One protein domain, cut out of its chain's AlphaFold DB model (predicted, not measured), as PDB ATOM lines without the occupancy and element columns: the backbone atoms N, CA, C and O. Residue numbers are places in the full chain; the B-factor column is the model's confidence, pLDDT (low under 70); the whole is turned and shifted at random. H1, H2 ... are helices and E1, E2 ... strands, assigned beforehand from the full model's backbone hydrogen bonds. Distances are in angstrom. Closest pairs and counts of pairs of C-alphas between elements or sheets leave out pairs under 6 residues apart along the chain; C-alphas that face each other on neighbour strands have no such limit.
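AT A GLANCE: This is residues 83 to 221 of the 221 residues of an uncharacterized protein of Thermoplasmata archaeon (UniProt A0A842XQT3). This is a sandwich of two strongly twisted sheets, partly face to face: a branched sheet of E2, E3, E5, E6, E7 and E8 covers a sheet in the order E4, E1, E10, E9, with the strands of the one at 37 degrees to those of the other. The short helix H1 sits at one end of the long axis, and the unnamed stretch 196 to 210 reaches towards the other end. The printed part has 139 residues, with ten named strands and one named helix in the order E1, E2, E3, E4, H1, E5, E6, E7, E8, E9, E10; the class is mostly strand, and neighbours in both sheets are antiparallel. The whole is compact, with a radius of gyration of the C-alphas of 14.8 A, and spans 45 by 29 by 27 A, only just elongated.

HOW THE PARTS SIT: Start in the branched sheet at E5, residues 146 to 155. On one side of it is E2, residues 104 to 111, with N 107 and O 152 2.8 A apart; on the other side are E6, residues 160 to 162, where N 162 and O 153 are 2.8 A apart, and E8, residues 181 to 188, where N 149 and O 185 are 2.8 A apart. E3, residues 115 to 120, forms a hairpin with E2 (N 108 to O 119, 2.9 A), and E7, residues 172 to 174, one with E8 (N 182 to O 173, 3.0 A). In the other sheet, E1, residues 83 to 94, bends by 58 degrees at residue 91; beside it are E4, residues 131 to 136 (N 134 to O 85, 2.9 A), and E10, residues 211 to 220 (N 88 to O 216, 2.7 A). E9, residues 192 to 195, forms a hairpin with E10 (N 193 to O 217, 2.9 A). Between the sheets, look at E3 and E4: their closest C-alphas, Ala 117 and Leu 134, are 5.3 A apart. H1, residues 139 to 142, is on the four-strand sheet at a height of 7.4 A, only just over none of its strands, with 2 C-alphas falling on E4 and 2 on E1; it is too short for an O i to N i+4 pair, and its 1 O i to N i+3 pair is within range.

IN THESE COORDINATES: Find C-alpha 83 at (18.063, -36.226, -50.869); from there E1 runs 31.0 A. E5 covers 29.9 A from C-alpha 146 at (6.009, -44.093, -49.396). E10 runs 27.3 A to C-alpha 220 at (17.057, -33.358, -45.932). E8 measures 23.1 A and E2 23.0 A.

THE WHOLE: The two farthest C-alphas, of Asp 138 and Leu 205, are 45.9 A apart. The printed part has no cut and ends at the chain's last residue; its one long link is E9 to E10. Mean pLDDT of the printed part is 76.7, with 46 residues under 70, among them 196 to 209.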
ATOM      1  N   ILE A  83      18.573 -36.528 -52.205       95.19
ATOM      2  CA  ILE A  83      18.063 -36.226 -50.869       95.19
ATOM      3  C   ILE A  83      18.771 -37.142 -49.882       95.19
ATOM      4  O   ILE A  83      19.273 -38.205 -50.254       95.19
ATOM      5  N   THR A  84      18.735 -36.776 -48.612       95.38
ATOM      6  CA  THR A  84      19.148 -37.650 -47.520       95.38
ATOM      7  C   THR A  84      17.936 -37.963 -46.666       95.38
ATOM      8  O   THR A  84      17.312 -37.056 -46.120       95.38
ATOM      9  N   ILE A  85      17.599 -39.243 -46.527       95.81
ATOM     10  CA  ILE A  85      16.696 -39.690 -45.467       95.81
ATOM     11  C   ILE A  85      17.572 -39.929 -44.240       95.81
ATOM     12  O   ILE A  85      18.383 -40.854 -44.222       95.81
ATOM     13  N   ARG A  86      17.458 -39.062 -43.240       94.12
ATOM     14  CA  ARG A  86      18.204 -39.185 -41.993       94.12
ATOM     15  C   ARG A  86      17.358 -39.938 -40.986       94.12
ATOM     16  O   ARG A  86      16.269 -39.487 -40.657       94.12
ATOM     17  N   VAL A  87      17.891 -41.035 -40.457       90.81
ATOM     18  CA  VAL A  87      17.366 -41.691 -39.256       90.81
ATOM     19  C   VAL A  87      18.203 -41.213 -38.078       90.81
ATOM     20  O   VAL A  87      19.351 -41.615 -37.929       90.81
ATOM     21  N   ASN A  88      17.659 -40.308 -37.277       89.00
ATOM     22  CA  ASN A  88      18.274 -39.776 -36.073       89.00
ATOM     23  C   ASN A  88      17.890 -40.651 -34.872       89.00
ATOM     24  O   ASN A  88      16.714 -40.771 -34.542       89.00
ATOM     25  N   PHE A  89      18.876 -41.258 -34.218       81.81
ATOM     26  CA  PHE A  89      18.689 -42.104 -33.041       81.81
ATOM     27  C   PHE A  89      18.745 -41.238 -31.782       81.81
ATOM     28  O   PHE A  89      19.813 -40.832 -31.315       81.81
ATOM     29  N   ILE A  90      17.585 -40.947 -31.211       81.50
ATOM     30  CA  ILE A  90      17.461 -40.099 -30.026       81.50
ATOM     31  C   ILE A  90      17.968 -40.862 -28.793       81.50
ATOM     32  O   ILE A  90      18.796 -40.345 -28.028       81.50
ATOM     33  N   SER A  91      17.559 -42.125 -28.647       76.94
ATOM     34  CA  SER A  91      18.015 -43.016 -27.580       76.94
ATOM     35  C   SER A  91      18.060 -44.482 -28.027       76.94
ATOM     36  O   SER A  91      17.358 -44.879 -28.952       76.94
ATOM     37  N   PHE A  92      18.929 -45.267 -27.383       76.88
ATOM     38  CA  PHE A  92      19.053 -46.716 -27.558       76.88
ATOM     39  C   PHE A  92      19.150 -47.379 -26.185       76.88
ATOM     40  O   PHE A  92      19.991 -46.973 -25.376       76.88
ATOM     41  N   ALA A  93      18.313 -48.381 -25.927       75.75
ATOM     42  CA  ALA A  93      18.284 -49.109 -24.664       75.75
ATOM     43  C   ALA A  93      18.201 -50.627 -24.910       75.75
ATOM     44  O   ALA A  93      17.128 -51.115 -25.251       75.75
ATOM     45  N   PRO A  94      19.302 -51.384 -24.748       74.19
ATOM     46  CA  PRO A  94      19.263 -52.843 -24.764       74.19
ATOM     47  C   PRO A  94      18.704 -53.393 -23.442       74.19
ATOM     48  O   PRO A  94      19.027 -52.877 -22.370       74.19
ATOM     49  N   ASP A  95      17.904 -54.456 -23.509       73.31
ATOM     50  CA  ASP A  95      17.314 -55.145 -22.353       73.31
ATOM     51  C   ASP A  95      18.377 -55.912 -21.546       73.31
ATOM     52  O   ASP A  95      18.370 -55.941 -20.312       73.31
ATOM     53  N   SER A  96      19.387 -56.462 -22.230       73.00
ATOM     54  CA  SER A  96      20.574 -57.000 -21.566       73.00
ATOM     55  C   SER A  96      21.867 -56.746 -22.336       73.00
ATOM     56  O   SER A  96      21.872 -56.493 -23.540       73.00
ATOM     57  N   VAL A  97      22.992 -56.808 -21.614       71.44
ATOM     58  CA  VAL A  97      24.329 -56.675 -22.200       71.44
ATOM     59  C   VAL A  97      24.774 -58.030 -22.755       71.44
ATOM     60  O   VAL A  97      24.966 -58.972 -21.973       71.44
ATOM     61  N   PRO A  98      25.006 -58.145 -24.070       68.50
ATOM     62  CA  PRO A  98      25.393 -59.410 -24.663       68.50
ATOM     63  C   PRO A  98      26.829 -59.868 -24.304       68.50
ATOM     64  O   PRO A  98      27.700 -59.048 -23.987       68.50
ATOM     65  N   PRO A  99      27.130 -61.186 -24.355       65.62
ATOM     66  CA  PRO A  99      28.474 -61.750 -24.187       65.62
ATOM     67  C   PRO A  99      29.544 -61.151 -25.121       65.62
ATOM     68  O   PRO A  99      29.753 -61.610 -26.235       65.62
ATOM     69  N   GLY A 100      30.286 -60.150 -24.653       64.88
ATOM     70  CA  GLY A 100      31.268 -59.439 -25.485       64.88
ATOM     71  C   GLY A 100      31.278 -57.931 -25.252       64.88
ATOM     72  O   GLY A 100      32.263 -57.280 -25.591       64.88
ATOM     73  N   GLY A 101      30.250 -57.401 -24.581       67.94
ATOM     74  CA  GLY A 101      30.161 -56.002 -24.163       67.94
ATOM     75  C   GLY A 101      29.117 -55.208 -24.946       67.94
ATOM     76  O   GLY A 101      28.260 -55.772 -25.611       67.94
ATOM     77  N   GLU A 102      29.200 -53.883 -24.839       68.31
ATOM     78  CA  GLU A 102      28.205 -52.920 -25.342       68.31
ATOM     79  C   GLU A 102      28.501 -52.438 -26.780       68.31
ATOM     80  O   GLU A 102      28.196 -51.302 -27.113       68.31
ATOM     81  N   ASP A 103      29.164 -53.237 -27.624       76.38
ATOM     82  CA  ASP A 103      29.543 -52.808 -28.982       76.38
ATOM     83  C   ASP A 103      28.461 -53.171 -30.009       76.38
ATOM     84  O   ASP A 103      28.299 -54.344 -30.369       76.38
ATOM     85  N   TYR A 104      27.734 -52.152 -30.473       77.06
ATOM     86  CA  TYR A 104      26.585 -52.301 -31.365       77.06
ATOM     87  C   TYR A 104      26.844 -51.693 -32.743       77.06
ATOM     88  O   TYR A 104      27.607 -50.737 -32.909       77.06
ATOM     89  N   LEU A 105      26.160 -52.254 -33.733       80.50
ATOM     90  CA  LEU A 105      26.146 -51.804 -35.117       80.50
ATOM     91  C   LEU A 105      24.695 -51.680 -35.578       80.50
ATOM     92  O   LEU A 105      23.898 -52.569 -35.285       80.50
ATOM     93  N   ILE A 106      24.362 -50.620 -36.313       81.19
ATOM     94  CA  ILE A 106      23.040 -50.460 -36.923       81.19
ATOM     95  C   ILE A 106      23.173 -50.407 -38.434       81.19
ATOM     96  O   ILE A 106      23.962 -49.613 -38.951       81.19
ATOM     97  N   ASP A 107      22.329 -51.179 -39.111       85.81
ATOM     98  CA  ASP A 107      22.080 -51.040 -40.539       85.81
ATOM     99  C   ASP A 107      20.702 -50.479 -40.792       85.81
ATOM    100  O   ASP A 107      19.734 -50.803 -40.101       85.81
ATOM    101  N   CYS A 108      20.612 -49.687 -41.848       87.62
ATOM    102  CA  CYS A 108      19.337 -49.243 -42.354       87.62
ATOM    103  C   CYS A 108      19.275 -49.336 -43.866       87.62
ATOM    104  O   CYS A 108      20.248 -49.033 -44.561       87.62
ATOM    105  N   GLU A 109      18.099 -49.694 -44.360       91.56
ATOM    106  CA  GLU A 109      17.771 -49.713 -45.776       91.56
ATOM    107  C   GLU A 109      16.472 -48.938 -46.003       91.56
ATOM    108  O   GLU A 109      15.476 -49.186 -45.325       91.56
ATOM    109  N   ALA A 110      16.472 -48.019 -46.972       91.50
ATOM    110  CA  ALA A 110      15.256 -47.415 -47.509       91.50
ATOM    111  C   ALA A 110      14.857 -48.149 -48.792       91.50
ATOM    112  O   ALA A 110      15.615 -48.177 -49.765       91.50
ATOM    113  N   VAL A 111      13.659 -48.726 -48.803       89.88
ATOM    114  CA  VAL A 111      13.160 -49.604 -49.864       89.88
ATOM    115  C   VAL A 111      11.847 -49.057 -50.419       89.88
ATOM    116  O   VAL A 111      10.861 -48.925 -49.695       89.88
ATOM    117  N   GLY A 112      11.832 -48.744 -51.714       85.31
ATOM    118  CA  GLY A 112      10.625 -48.430 -52.479       85.31
ATOM    119  C   GLY A 112      10.307 -49.558 -53.462       85.31
ATOM    120  O   GLY A 112      10.132 -50.707 -53.064       85.31
ATOM    121  N   THR A 113      10.253 -49.250 -54.762       82.75
ATOM    122  CA  THR A 113      10.183 -50.289 -55.815       82.75
ATOM    123  C   THR A 113      11.445 -51.149 -55.881       82.75
ATOM    124  O   THR A 113      11.364 -52.324 -56.223       82.75
ATOM    125  N   ASP A 114      12.579 -50.547 -55.528       81.19
ATOM    126  CA  ASP A 114      13.900 -51.147 -55.364       81.19
ATOM    127  C   ASP A 114      14.528 -50.575 -54.078       81.19
ATOM    128  O   ASP A 114      13.961 -49.675 -53.447       81.19
ATOM    129  N   ILE A 115      15.704 -51.065 -53.682       81.88
ATOM    130  CA  ILE A 115      16.471 -50.459 -52.584       81.88
ATOM    131  C   ILE A 115      16.979 -49.092 -53.057       81.88
ATOM    132  O   ILE A 115      17.770 -49.011 -53.996       81.88
ATOM    133  N   TYR A 116      16.511 -48.020 -52.420       86.19
ATOM    134  CA  TYR A 116      16.866 -46.641 -52.762       86.19
ATOM    135  C   TYR A 116      18.193 -46.218 -52.132       86.19
ATOM    136  O   TYR A 116      18.968 -45.511 -52.771       86.19
ATOM    137  N   ALA A 117      18.464 -46.656 -50.899       89.81
ATOM    138  CA  ALA A 117      19.711 -46.376 -50.193       89.81
ATOM    139  C   ALA A 117      19.924 -47.347 -49.023       89.81
ATOM    140  O   ALA A 117      18.962 -47.845 -48.439       89.81
ATOM    141  N   GLN A 118      21.189 -47.565 -48.654       91.44
ATOM    142  CA  GLN A 118      21.596 -48.325 -47.473       91.44
ATOM    143  C   GLN A 118      22.745 -47.606 -46.773       91.44
ATOM    144  O   GLN A 118      23.620 -47.035 -47.428       91.44
ATOM    145  N   ALA A 119      22.768 -47.669 -45.447       89.69
ATOM    146  CA  ALA A 119      23.902 -47.219 -44.660       89.69
ATOM    147  C   ALA A 119      24.068 -48.085 -43.404       89.69
ATOM    148  O   ALA A 119      23.151 -48.791 -42.982       89.69
ATOM    149  N   ARG A 120      25.272 -48.040 -42.835       85.81
ATOM    150  CA  ARG A 120      25.691 -48.805 -41.659       85.81
ATOM    151  C   ARG A 120      26.505 -47.898 -40.741       85.81
ATOM    152  O   ARG A 120      27.332 -47.122 -41.227       85.81
ATOM    153  N   THR A 121      26.284 -47.972 -39.433       78.75
ATOM    154  CA  THR A 121      27.080 -47.212 -38.457       78.75
ATOM    155  C   THR A 121      28.495 -47.788 -38.336       78.75
ATOM    156  O   THR A 121      28.784 -48.888 -38.795       78.75
ATOM    157  N   GLY A 122      29.418 -47.065 -37.700       73.00
ATOM    158  CA  GLY A 122      30.640 -47.701 -37.196       73.00
ATOM    159  C   GLY A 122      30.344 -48.607 -35.992       73.00
ATOM    160  O   GLY A 122      29.268 -48.516 -35.400       73.00
ATOM    161  N   HIS A 123      31.324 -49.429 -35.601       67.56
ATOM    162  CA  HIS A 123      31.320 -50.124 -34.307       67.56
ATOM    163  C   HIS A 123      31.478 -49.094 -33.187       67.56
ATOM    164  O   HIS A 123      32.466 -48.346 -33.175       67.56
ATOM    165  N   SER A 124      30.520 -49.010 -32.267       57.94
ATOM    166  CA  SER A 124      30.679 -48.157 -31.095       57.94
ATOM    167  C   SER A 124      29.898 -48.654 -29.887       57.94
ATOM    168  O   SER A 124      28.765 -49.121 -29.989       57.94
ATOM    169  N   ARG A 125      30.484 -48.376 -28.715       55.31
ATOM    170  CA  ARG A 125      29.851 -48.490 -27.392       55.31
ATOM    171  C   ARG A 125      28.586 -47.634 -27.233       55.31
ATOM    172  O   ARG A 125      27.752 -47.922 -26.395       55.31
ATOM    173  N   PHE A 126      28.486 -46.556 -28.011       56.38
ATOM    174  CA  PHE A 126      27.325 -45.679 -28.150       56.38
ATOM    175  C   PHE A 126      27.450 -45.055 -29.541       56.38
ATOM    176  O   PHE A 126      28.361 -44.260 -29.769       56.38
ATOM    177  N   ILE A 127      26.629 -45.517 -30.484       59.28
ATOM    178  CA  ILE A 127      26.588 -45.142 -31.907       59.28
ATOM    179  C   ILE A 127      26.868 -43.639 -32.096       59.28
ATOM    180  O   ILE A 127      26.032 -42.791 -31.793       59.28
ATOM    181  N   GLU A 128      28.078 -43.300 -32.543       60.09
ATOM    182  CA  GLU A 128      28.475 -41.937 -32.898       60.09
ATOM    183  C   GLU A 128      28.904 -41.943 -34.374       60.09
ATOM    184  O   GLU A 128      29.826 -42.685 -34.727       60.09
ATOM    185  N   PRO A 129      28.266 -41.140 -35.243       63.31
ATOM    186  CA  PRO A 129      27.153 -40.235 -34.949       63.31
ATOM    187  C   PRO A 129      25.843 -40.975 -34.633       63.31
ATOM    188  O   PRO A 129      25.595 -42.055 -35.156       63.31
ATOM    189  N   ARG A 130      24.975 -40.354 -33.821       77.06
ATOM    190  CA  ARG A 130      23.620 -40.847 -33.502       77.06
ATOM    191  C   ARG A 130      22.628 -40.624 -34.644       77.06
ATOM    192  O   ARG A 130      21.477 -40.277 -34.423       77.06
ATOM    193  N   TYR A 131      23.079 -40.769 -35.875       86.50
ATOM    194  CA  TYR A 131      22.207 -40.728 -37.027       86.50
ATOM    195  C   TYR A 131      22.791 -41.571 -38.143       86.50
ATOM    196  O   TYR A 131      23.993 -41.846 -38.184       86.50
ATOM    197  N   LEU A 132      21.926 -41.930 -39.075       90.00
ATOM    198  CA  LEU A 132      22.305 -42.595 -40.294       90.00
ATOM    199  C   LEU A 132      21.697 -41.860 -41.482       90.00
ATOM    200  O   LEU A 132      20.485 -41.669 -41.552       90.00
ATOM    201  N   ASP A 133      22.562 -41.453 -42.402       93.25
ATOM    202  CA  ASP A 133      22.175 -40.721 -43.601       93.25
ATOM    203  C   ASP A 133      22.067 -41.689 -44.775       93.25
ATOM    204  O   ASP A 133      23.067 -42.191 -45.292       93.25
ATOM    205  N   LEU A 134      20.835 -41.942 -45.205       94.06
ATOM    206  CA  LEU A 134      20.524 -42.688 -46.413       94.06
ATOM    207  C   LEU A 134      20.464 -41.705 -47.579       94.06
ATOM    208  O   LEU A 134      19.436 -41.070 -47.829       94.06
ATOM    209  N   VAL A 135      21.589 -41.552 -48.274       94.38
ATOM    210  CA  VAL A 135      21.675 -40.700 -49.464       94.38
ATOM    211  C   VAL A 135      20.982 -41.409 -50.620       94.38
ATOM    212  O   VAL A 135      21.446 -42.458 -51.061       94.38
ATOM    213  N   VAL A 136      19.891 -40.829 -51.115       93.25
ATOM    214  CA  VAL A 136      19.135 -41.321 -52.270       93.25
ATOM    215  C   VAL A 136      19.512 -40.472 -53.489       93.25
ATOM    216  O   VAL A 136      19.074 -39.319 -53.587       93.25
ATOM    217  N   PRO A 137      20.325 -41.002 -54.422       90.88
ATOM    218  CA  PRO A 137      20.675 -40.294 -55.649       90.88
ATOM    219  C   PRO A 137      19.426 -39.999 -56.477       90.88
ATOM    220  O   PRO A 137      18.529 -40.838 -56.566       90.88
ATOM    221  N   ASP A 138      19.362 -38.813 -57.087       90.62
ATOM    222  CA  ASP A 138      18.187 -38.375 -57.856       90.62
ATOM    223  C   ASP A 138      16.863 -38.453 -57.060       90.62
ATOM    224  O   ASP A 138      15.771 -38.569 -57.628       90.62
ATOM    225  N   GLY A 139      16.945 -38.384 -55.729       90.56
ATOM    226  CA  GLY A 139      15.834 -38.661 -54.836       90.56
ATOM    227  C   GLY A 139      14.791 -37.553 -54.701       90.56
ATOM    228  O   GLY A 139      13.702 -37.828 -54.201       90.56
ATOM    229  N   ILE A 140      15.041 -36.337 -55.212       91.62
ATOM    230  CA  ILE A 140      14.034 -35.255 -55.221       91.62
ATOM    231  C   ILE A 140      12.721 -35.706 -55.878       91.62
ATOM    232  O   ILE A 140      11.641 -35.284 -55.466       91.62
ATOM    233  N   GLN A 141      12.791 -36.577 -56.888       91.50
ATOM    234  CA  GLN A 141      11.598 -37.062 -57.588       91.50
ATOM    235  C   GLN A 141      10.714 -37.986 -56.737       91.50
ATOM    236  O   GLN A 141       9.546 -38.149 -57.071       91.50
ATOM    237  N   PHE A 142      11.261 -38.566 -55.663       91.81
ATOM    238  CA  PHE A 142      10.551 -39.480 -54.767       91.81
ATOM    239  C   PHE A 142       9.923 -38.759 -53.567       91.81
ATOM    240  O   PHE A 142       9.318 -39.399 -52.712       91.81
ATOM    241  N   ILE A 143      10.047 -37.428 -53.463       93.62
ATOM    242  CA  ILE A 143       9.370 -36.659 -52.411       93.62
ATOM    243  C   ILE A 143       7.853 -36.873 -52.520       93.62
ATOM    244  O   ILE A 143       7.242 -36.589 -53.549       93.62
ATOM    245  N   GLY A 144       7.243 -37.337 -51.429       93.94
ATOM    246  CA  GLY A 144       5.833 -37.713 -51.344       93.94
ATOM    247  C   GLY A 144       5.556 -39.207 -51.538       93.94
ATOM    248  O   GLY A 144       4.459 -39.649 -51.189       93.94
ATOM    249  N   ASP A 145       6.523 -39.993 -52.021       94.31
ATOM    250  CA  ASP A 145       6.386 -41.446 -52.123       94.31
ATOM    251  C   ASP A 145       6.520 -42.108 -50.744       94.31
ATOM    252  O   ASP A 145       7.217 -41.618 -49.848       94.31
ATOM    253  N   GLN A 146       5.833 -43.239 -50.568       93.56
ATOM    254  CA  GLN A 146       6.009 -44.093 -49.396       93.56
ATOM    255  C   GLN A 146       7.158 -45.070 -49.623       93.56
ATOM    256  O   GLN A 146       7.192 -45.774 -50.631       93.56
ATOM    257  N   VAL A 147       8.049 -45.146 -48.643       93.50
ATOM    258  CA  VAL A 147       9.119 -46.134 -48.565       93.50
ATOM    259  C   VAL A 147       9.043 -46.895 -47.257       93.50
ATOM    260  O   VAL A 147       8.544 -46.405 -46.240       93.50
ATOM    261  N   THR A 148       9.572 -48.103 -47.301       91.69
ATOM    262  CA  THR A 148       9.840 -48.917 -46.131       91.69
ATOM    263  C   THR A 148      11.255 -48.629 -45.647       91.69
ATOM    264  O   THR A 148      12.194 -48.692 -46.435       91.69
ATOM    265  N   ILE A 149      11.415 -48.331 -44.362       89.44
ATOM    266  CA  ILE A 149      12.717 -48.233 -43.707       89.44
ATOM    267  C   ILE A 149      12.891 -49.462 -42.822       89.44
ATOM    268  O   ILE A 149      12.144 -49.633 -41.861       89.44
ATOM    269  N   SER A 150      13.867 -50.304 -43.145       87.06
ATOM    270  CA  SER A 150      14.236 -51.458 -42.325       87.06
ATOM    271  C   SER A 150      15.425 -51.090 -41.446       87.06
ATOM    272  O   SER A 150      16.430 -50.605 -41.964       87.06
ATOM    273  N   LEU A 151      15.320 -51.309 -40.137       84.75
ATOM    274  CA  LEU A 151      16.364 -51.038 -39.149       84.75
ATOM    275  C   LEU A 151      16.820 -52.339 -38.501       84.75
ATOM    276  O   LEU A 151      16.026 -53.016 -37.851       84.75
ATOM    277  N   TYR A 152      18.104 -52.650 -38.644       81.88
ATOM    278  CA  TYR A 152      18.737 -53.836 -38.077       81.88
ATOM    279  C   TYR A 152      19.772 -53.412 -37.038       81.88
ATOM    280  O   TYR A 152      20.584 -52.533 -37.313       81.88
ATOM    281  N   ALA A 153      19.787 -54.057 -35.875       79.69
ATOM    282  CA  ALA A 153      20.819 -53.875 -34.862       79.69
ATOM    283  C   ALA A 153      21.576 -55.184 -34.707       79.69
ATOM    284  O   ALA A 153      20.981 -56.257 -34.705       79.69
ATOM    285  N   TYR A 154      22.888 -55.085 -34.557       77.88
ATOM    286  CA  TYR A 154      23.772 -56.226 -34.393       77.88
ATOM    287  C   TYR A 154      24.673 -56.027 -33.181       77.88
ATOM    288  O   TYR A 154      25.044 -54.896 -32.854       77.88
ATOM    289  N   TRP A 155      25.075 -57.135 -32.554       75.25
ATOM    290  CA  TRP A 155      26.135 -57.161 -31.546       75.25
ATOM    291  C   TRP A 155      27.336 -57.972 -32.035       75.25
ATOM    292  O   TRP A 155      27.221 -59.149 -32.372       75.25
ATOM    293  N   HIS A 156      28.507 -57.330 -32.018       62.91
ATOM    294  CA  HIS A 156      29.814 -57.901 -32.369       62.91
ATOM    295  C   HIS A 156      29.933 -58.600 -33.757       62.91
ATOM    296  O   HIS A 156      29.012 -58.600 -34.566       62.91
ATOM    297  N   LEU A 157      31.126 -59.144 -34.062       53.97
ATOM    298  CA  LEU A 157      31.560 -59.736 -35.348       53.97
ATOM    299  C   LEU A 157      30.750 -60.956 -35.839       53.97
ATOM    300  O   LEU A 157      31.045 -61.463 -36.920       53.97
ATOM    301  N   ASP A 158      29.776 -61.439 -35.067       56.00
ATOM    302  CA  ASP A 158      29.004 -62.647 -35.387       56.00
ATOM    303  C   ASP A 158      27.664 -62.355 -36.101       56.00
ATOM    304  O   ASP A 158      26.867 -63.275 -36.285       56.00
ATOM    305  N   ASP A 159      27.409 -61.110 -36.535       62.34
ATOM    306  CA  ASP A 159      26.190 -60.692 -37.264       62.34
ATOM    307  C   ASP A 159      24.892 -61.219 -36.613       62.34
ATOM    308  O   ASP A 159      23.902 -61.554 -37.277       62.34
ATOM    309  N   MET A 160      24.880 -61.324 -35.282       67.75
ATOM    310  CA  MET A 160      23.673 -61.688 -34.559       67.75
ATOM    311  C   MET A 160      22.778 -60.459 -34.474       67.75
ATOM    312  O   MET A 160      23.138 -59.454 -33.867       67.75
ATOM    313  N   VAL A 161      21.621 -60.560 -35.122       72.69
ATOM    314  CA  VAL A 161      20.593 -59.524 -35.124       72.69
ATOM    315  C   VAL A 161      19.945 -59.474 -33.739       72.69
ATOM    316  O   VAL A 161      19.616 -60.520 -33.186       72.69
ATOM    317  N   ILE A 162      19.781 -58.273 -33.198       75.19
ATOM    318  CA  ILE A 162      19.020 -57.965 -31.986       75.19
ATOM    319  C   ILE A 162      17.605 -57.592 -32.399       75.19
ATOM    320  O   ILE A 162      17.441 -56.825 -33.346       75.19
ATOM    321  N   ASP A 163      16.601 -58.092 -31.679       73.25
ATOM    322  CA  ASP A 163      15.245 -57.589 -31.849       73.25
ATOM    323  C   ASP A 163      15.129 -56.152 -31.332       73.25
ATOM    324  O   ASP A 163      15.462 -55.857 -30.189       73.25
ATOM    325  N   ILE A 164      14.697 -55.253 -32.208       72.06
ATOM    326  CA  ILE A 164      14.652 -53.807 -31.964       72.06
ATOM    327  C   ILE A 164      13.246 -53.332 -31.549       72.06
ATOM    328  O   ILE A 164      13.061 -52.203 -31.087       72.06
ATOM    329  N   ASP A 165      12.238 -54.176 -31.757       69.38
ATOM    330  CA  ASP A 165      10.851 -53.846 -31.463       69.38
ATOM    331  C   ASP A 165      10.109 -55.101 -30.988       69.38
ATOM    332  O   ASP A 165       9.691 -55.935 -31.803       69.38
ATOM    333  N   PRO A 166       9.957 -55.272 -29.664       61.66
ATOM    334  CA  PRO A 166       9.360 -56.476 -29.112       61.66
ATOM    335  C   PRO A 166       7.849 -56.554 -29.358       61.66
ATOM    336  O   PRO A 166       7.291 -57.651 -29.240       61.66
ATOM    337  N   ASP A 167       7.185 -55.454 -29.743       67.19
ATOM    338  CA  ASP A 167       5.765 -55.453 -30.090       67.19
ATOM    339  C   ASP A 167       5.557 -55.891 -31.556       67.19
ATOM    340  O   ASP A 167       5.862 -55.161 -32.504       67.19
ATOM    341  N   PRO A 168       4.954 -57.070 -31.807       62.38
ATOM    342  CA  PRO A 168       4.695 -57.540 -33.163       62.38
ATOM    343  C   PRO A 168       3.744 -56.642 -33.971       62.38
ATOM    344  O   PRO A 168       3.644 -56.810 -35.188       62.38
ATOM    345  N   ALA A 169       3.003 -55.735 -33.324       67.31
ATOM    346  CA  ALA A 169       2.068 -54.828 -33.980       67.31
ATOM    347  C   ALA A 169       2.753 -53.648 -34.693       67.31
ATOM    348  O   ALA A 169       2.142 -53.053 -35.585       67.31
ATOM    349  N   ASN A 170       4.013 -53.353 -34.365       65.69
ATOM    350  CA  ASN A 170       4.721 -52.140 -34.783       65.69
ATOM    351  C   ASN A 170       5.669 -52.352 -35.979       65.69
ATOM    352  O   ASN A 170       6.532 -51.530 -36.273       65.69
ATOM    353  N   GLY A 171       5.445 -53.420 -36.756       66.00
ATOM    354  CA  GLY A 171       6.211 -53.690 -37.979       66.00
ATOM    355  C   GLY A 171       7.406 -54.623 -37.776       66.00
ATOM    356  O   GLY A 171       8.326 -54.631 -38.590       66.00
ATOM    357  N   ARG A 172       7.385 -55.442 -36.722       72.44
ATOM    358  CA  ARG A 172       8.393 -56.473 -36.462       72.44
ATOM    359  C   ARG A 172       8.429 -57.546 -37.552       72.44
ATOM    360  O   ARG A 172       7.414 -58.154 -37.907       72.44
ATOM    361  N   THR A 173       9.634 -57.882 -37.992       68.75
ATOM    362  CA  THR A 173       9.908 -59.004 -38.900       68.75
ATOM    363  C   THR A 173      10.999 -59.898 -38.331       68.75
ATOM    364  O   THR A 173      12.068 -59.428 -37.958       68.75
ATOM    365  N   VAL A 174      10.746 -61.209 -38.278       65.00
ATOM    366  CA  VAL A 174      11.720 -62.191 -37.777       65.00
ATOM    367  C   VAL A 174      12.797 -62.417 -38.839       65.00
ATOM    368  O   VAL A 174      12.478 -62.726 -39.992       65.00
ATOM    369  N   GLY A 175      14.066 -62.256 -38.463       58.19
ATOM    370  CA  GLY A 175      15.199 -62.503 -39.350       58.19
ATOM    371  C   GLY A 175      15.341 -63.981 -39.732       58.19
ATOM    372  O   GLY A 175      14.714 -64.875 -39.167       58.19
ATOM    373  N   THR A 176      16.212 -64.279 -40.699       54.31
ATOM    374  CA  THR A 176      16.542 -65.672 -41.066       54.31
ATOM    375  C   THR A 176      17.337 -66.405 -39.980       54.31
ATOM    376  O   THR A 176      17.423 -67.633 -40.007       54.31
ATOM    377  N   ASN A 177      17.923 -65.663 -39.035       56.75
ATOM    378  CA  ASN A 177      18.519 -66.198 -37.818       56.75
ATOM    379  C   ASN A 177      17.409 -66.324 -36.754       56.75
ATOM    380  O   ASN A 177      16.804 -65.309 -36.419       56.75
ATOM    381  N   PRO A 178      17.119 -67.521 -36.210       51.59
ATOM    382  CA  PRO A 178      16.005 -67.743 -35.279       51.59
ATOM    383  C   PRO A 178      16.136 -67.046 -33.907       51.59
ATOM    384  O   PRO A 178      15.374 -67.371 -33.002       51.59
ATOM    385  N   ALA A 179      17.091 -66.128 -33.746       55.94
ATOM    386  CA  ALA A 179      17.436 -65.455 -32.497       55.94
ATOM    387  C   ALA A 179      17.374 -63.911 -32.576       55.94
ATOM    388  O   ALA A 179      17.978 -63.271 -31.727       55.94
ATOM    389  N   GLY A 180      16.709 -63.319 -33.584       65.62
ATOM    390  CA  GLY A 180      16.540 -61.859 -33.661       65.62
ATOM    391  C   GLY A 180      15.537 -61.359 -34.712       65.62
ATOM    392  O   GLY A 180      15.295 -62.018 -35.732       65.62
ATOM    393  N   GLY A 181      14.948 -60.189 -34.453       72.62
ATOM    394  CA  GLY A 181      14.016 -59.462 -35.327       72.62
ATOM    395  C   GLY A 181      14.588 -58.133 -35.832       72.62
ATOM    396  O   GLY A 181      15.684 -57.745 -35.461       72.62
ATOM    397  N   TYR A 182      13.872 -57.437 -36.710       77.81
ATOM    398  CA  TYR A 182      14.218 -56.076 -37.135       77.81
ATOM    399  C   TYR A 182      12.957 -55.217 -37.250       77.81
ATOM    400  O   TYR A 182      11.857 -55.751 -37.435       77.81
ATOM    401  N   LEU A 183      13.129 -53.900 -37.133       80.69
ATOM    402  CA  LEU A 183      12.041 -52.922 -37.148       80.69
ATOM    403  C   LEU A 183      11.789 -52.432 -38.575       80.69
ATOM    404  O   LEU A 183      12.723 -52.039 -39.275       80.69
ATOM    405  N   THR A 184      10.525 -52.435 -38.996       84.31
ATOM    406  CA  THR A 184      10.087 -51.907 -40.292       84.31
ATOM    407  C   THR A 184       9.191 -50.686 -40.111       84.31
ATOM    408  O   THR A 184       8.117 -50.777 -39.522       84.31
ATOM    409  N   LEU A 185       9.582 -49.554 -40.696       85.69
ATOM    410  CA  LEU A 185       8.832 -48.298 -40.658       85.69
ATOM    411  C   LEU A 185       8.247 -47.979 -42.029       85.69
ATOM    412  O   LEU A 185       8.926 -48.116 -43.042       85.69
ATOM    413  N   THR A 186       7.015 -47.476 -42.069       90.00
ATOM    414  CA  THR A 186       6.486 -46.827 -43.277       90.00
ATOM    415  C   THR A 186       6.742 -45.331 -43.182       90.00
ATOM    416  O   THR A 186       6.218 -44.668 -42.289       90.00
ATOM    417  N   TYR A 187       7.517 -44.791 -44.116       92.75
ATOM    418  CA  TYR A 187       7.909 -43.388 -44.142       92.75
ATOM    419  C   TYR A 187       7.508 -42.735 -45.466       92.75
ATOM    420  O   TYR A 187       7.713 -43.303 -46.536       92.75
ATOM    421  N   THR A 188       6.939 -41.530 -45.409       95.44
ATOM    422  CA  THR A 188       6.689 -40.716 -46.604       95.44
ATOM    423  C   THR A 188       7.839 -39.735 -46.783       95.44
ATOM    424  O   THR A 188       8.055 -38.867 -45.935       95.44
ATOM    425  N   ILE A 189       8.562 -39.846 -47.894       95.19
ATOM    426  CA  ILE A 189       9.723 -38.998 -48.178       95.19
ATOM    427  C   ILE A 189       9.306 -37.522 -48.199       95.19
ATOM    428  O   ILE A 189       8.312 -37.157 -48.825       95.19
ATOM    429  N   GLY A 190      10.078 -36.660 -47.534       94.31
ATOM    430  CA  GLY A 190       9.774 -35.230 -47.401       94.31
ATOM    431  C   GLY A 190       8.910 -34.872 -46.189       94.31
ATOM    432  O   GLY A 190       8.506 -33.716 -46.064       94.31
ATOM    433  N   THR A 191       8.603 -35.831 -45.312       94.69
ATOM    434  CA  THR A 191       7.883 -35.590 -44.052       94.69
ATOM    435  C   THR A 191       8.811 -35.755 -42.845       94.69
ATOM    436  O   THR A 191      10.016 -35.909 -43.005       94.69
ATOM    437  N   VAL A 192       8.268 -35.665 -41.632       92.06
ATOM    438  CA  VAL A 192       8.976 -36.053 -40.407       92.06
ATOM    439  C   VAL A 192       8.170 -37.169 -39.763       92.06
ATOM    440  O   VAL A 192       6.953 -37.042 -39.608       92.06
ATOM    441  N   LEU A 193       8.845 -38.256 -39.405       87.56
ATOM    442  CA  LEU A 193       8.286 -39.370 -38.651       87.56
ATOM    443  C   LEU A 193       9.043 -39.477 -37.334       87.56
ATOM    444  O   LEU A 193      10.257 -39.614 -37.337       87.56
ATOM    445  N   GLN A 194       8.325 -39.467 -36.220       83.25
ATOM    446  CA  GLN A 194       8.906 -39.702 -34.906       83.25
ATOM    447  C   GLN A 194       8.328 -40.995 -34.333       83.25
ATOM    448  O   GLN A 194       7.109 -41.181 -34.347       83.25
ATOM    449  N   GLY A 195       9.202 -41.873 -33.851       74.31
ATOM    450  CA  GLY A 195       8.835 -43.013 -33.019       74.31
ATOM    451  C   GLY A 195       9.027 -42.646 -31.552       74.31
ATOM    452  O   GLY A 195      10.130 -42.269 -31.161       74.31
ATOM    453  N   ASP A 196       7.957 -42.725 -30.762       62.53
ATOM    454  CA  ASP A 196       7.951 -42.404 -29.330       62.53
ATOM    455  C   ASP A 196       7.845 -43.713 -28.532       62.53
ATOM    456  O   ASP A 196       6.996 -44.552 -28.840       62.53
ATOM    457  N   MET A 197       8.717 -43.912 -27.540       55.75
ATOM    458  CA  MET A 197       8.763 -45.140 -26.739       55.75
ATOM    459  C   MET A 197       8.270 -44.866 -25.323       55.75
ATOM    460  O   MET A 197       8.986 -44.279 -24.514       55.75
ATOM    461  N   ASP A 198       7.071 -45.332 -24.979       55.28
ATOM    462  CA  ASP A 198       6.580 -45.261 -23.599       55.28
ATOM    463  C   ASP A 198       7.132 -46.381 -22.696       55.28
ATOM    464  O   ASP A 198       6.843 -46.391 -21.498       55.28
ATOM    465  N   GLY A 199       7.969 -47.274 -23.245       51.25
ATOM    466  CA  GLY A 199       8.765 -48.252 -22.500       51.25
ATOM    467  C   GLY A 199       7.947 -49.199 -21.619       51.25
ATOM    468  O   GLY A 199       8.480 -49.697 -20.631       51.25
ATOM    469  N   ASN A 200       6.660 -49.401 -21.920       48.25
ATOM    470  CA  ASN A 200       5.711 -50.044 -21.004       48.25
ATOM    471  C   ASN A 200       5.323 -51.490 -21.345       48.25
ATOM    472  O   ASN A 200       4.435 -52.025 -20.683       48.25
ATOM    473  N   ASP A 201       5.996 -52.149 -22.286       48.06
ATOM    474  CA  ASP A 201       5.688 -53.535 -22.656       48.06
ATOM    475  C   ASP A 201       6.884 -54.483 -22.445       48.06
ATOM    476  O   ASP A 201       7.424 -55.056 -23.386       48.06
ATOM    477  N   ASP A 202       7.270 -54.723 -21.186       51.59
ATOM    478  CA  ASP A 202       8.127 -55.850 -20.809       51.59
ATOM    479  C   ASP A 202       7.285 -57.036 -20.313       51.59
ATOM    480  O   ASP A 202       6.987 -57.198 -19.129       51.59
ATOM    481  N   SER A 203       6.876 -57.933 -21.216       44.06
ATOM    482  CA  SER A 203       6.371 -59.250 -20.793       44.06
ATOM    483  C   SER A 203       6.515 -60.342 -21.853       44.06
ATOM    484  O   SER A 203       5.525 -60.933 -22.283       44.06
ATOM    485  N   TYR A 204       7.756 -60.718 -22.183       44.88
ATOM    486  CA  TYR A 204       8.057 -62.050 -22.718       44.88
ATOM    487  C   TYR A 204       9.328 -62.647 -22.095       44.88
ATOM    488  O   TYR A 204      10.316 -61.976 -21.850       44.88
ATOM    489  N   LEU A 205       9.273 -63.950 -21.807       39.78
ATOM    490  CA  LEU A 205      10.304 -64.743 -21.118       39.78
ATOM    491  C   LEU A 205      11.238 -65.493 -22.095       39.78
ATOM    492  O   LEU A 205      11.710 -66.581 -21.755       39.78
ATOM    493  N   LEU A 206      11.431 -65.016 -23.334       48.97
ATOM    494  CA  LEU A 206      11.989 -65.863 -24.406       48.97
ATOM    495  C   LEU A 206      13.122 -65.276 -25.260       48.97
ATOM    496  O   LEU A 206      13.762 -66.066 -25.953       48.97
ATOM    497  N   ASP A 207      13.427 -63.985 -25.172       54.72
ATOM    498  CA  ASP A 207      14.612 -63.381 -25.790       54.72
ATOM    499  C   ASP A 207      15.455 -62.734 -24.678       54.72
ATOM    500  O   ASP A 207      14.903 -62.233 -23.704       54.72
ATOM    501  N   VAL A 208      16.780 -62.856 -24.738       60.41
ATOM    502  CA  VAL A 208      17.695 -62.302 -23.724       60.41
ATOM    503  C   VAL A 208      18.322 -60.993 -24.211       60.41
ATOM    504  O   VAL A 208      18.902 -60.286 -23.400       60.41
ATOM    505  N   TYR A 209      18.250 -60.650 -25.497       69.25
ATOM    506  CA  TYR A 209      19.053 -59.591 -26.110       69.25
ATOM    507  C   TYR A 209      18.238 -58.556 -26.891       69.25
ATOM    508  O   TYR A 209      18.807 -57.929 -27.779       69.25
ATOM    509  N   ASP A 210      16.967 -58.339 -26.545       72.19
ATOM    510  CA  ASP A 210      16.125 -57.280 -27.120       72.19
ATOM    511  C   ASP A 210      16.715 -55.878 -26.885       72.19
ATOM    512  O   ASP A 210      17.517 -55.650 -25.972       72.19
ATOM    513  N   ALA A 211      16.310 -54.909 -27.704       73.12
ATOM    514  CA  ALA A 211      16.645 -53.507 -27.531       73.12
ATOM    515  C   ALA A 211      15.562 -52.568 -28.070       73.12
ATOM    516  O   ALA A 211      14.682 -52.970 -28.816       73.12
ATOM    517  N   TYR A 212      15.665 -51.296 -27.695       76.44
ATOM    518  CA  TYR A 212      14.670 -50.256 -27.943       76.44
ATOM    519  C   TYR A 212      15.324 -49.007 -28.554       76.44
ATOM    520  O   TYR A 212      16.380 -48.585 -28.069       76.44
ATOM    521  N   PHE A 213      14.695 -48.381 -29.564       76.31
ATOM    522  CA  PHE A 213      15.119 -47.084 -30.124       76.31
ATOM    523  C   PHE A 213      14.031 -46.016 -30.119       76.31
ATOM    524  O   PHE A 213      12.959 -46.185 -30.693       76.31
ATOM    525  N   GLU A 214      14.389 -44.849 -29.597       80.38
ATOM    526  CA  GLU A 214      13.676 -43.614 -29.896       80.38
ATOM    527  C   GLU A 214      14.346 -42.999 -31.117       80.38
ATOM    528  O   GLU A 214      15.576 -42.858 -31.152       80.38
ATOM    529  N   TYR A 215      13.561 -42.648 -32.129       85.00
ATOM    530  CA  TYR A 215      14.106 -42.160 -33.385       85.00
ATOM    531  C   TYR A 215      13.229 -41.090 -34.022       85.00
ATOM    532  O   TYR A 215      12.016 -41.015 -33.822       85.00
ATOM    533  N   GLU A 216      13.873 -40.291 -34.858       90.25
ATOM    534  CA  GLU A 216      13.236 -39.362 -35.776       90.25
ATOM    535  C   GLU A 216      13.770 -39.638 -37.180       90.25
ATOM    536  O   GLU A 216      14.976 -39.745 -37.386       90.25
ATOM    537  N   VAL A 217      12.873 -39.779 -38.146       92.69
ATOM    538  CA  VAL A 217      13.205 -39.861 -39.563       92.69
ATOM    539  C   VAL A 217      12.788 -38.565 -40.233       92.69
ATOM    540  O   VAL A 217      11.623 -38.171 -40.167       92.69
ATOM    541  N   GLU A 218      13.731 -37.930 -40.917       95.81
ATOM    542  CA  GLU A 218      13.498 -36.717 -41.697       95.81
ATOM    543  C   GLU A 218      14.113 -36.826 -43.096       95.81
ATOM    544  O   GLU A 218      15.042 -37.598 -43.342       95.81
ATOM    545  N   THR A 219      13.605 -36.027 -44.034       96.94
ATOM    546  CA  THR A 219      14.235 -35.839 -45.343       96.94
ATOM    547  C   THR A 219      14.921 -34.485 -45.393       96.94
ATOM    548  O   THR A 219      14.286 -33.445 -45.237       96.94
ATOM    549  N   ILE A 220      16.214 -34.518 -45.685       94.50
ATOM    550  CA  ILE A 220      17.057 -33.358 -45.932       94.50
ATOM    551  C   ILE A 220      17.236 -33.246 -47.449       94.50
ATOM    552  O   ILE A 220      17.581 -34.232 -48.104       94.50
ATOM    553  N   VAL A 221      16.970 -32.058 -47.992       88.06
ATOM    554  CA  VAL A 221      17.119 -31.707 -49.416       88.06
ATOM    555  C   VAL A 221      18.258 -30.710 -49.560       88.06
ATOM    556  O   VAL A 221      18.325 -29.790 -48.711       88.06
TER     557      VAL A 221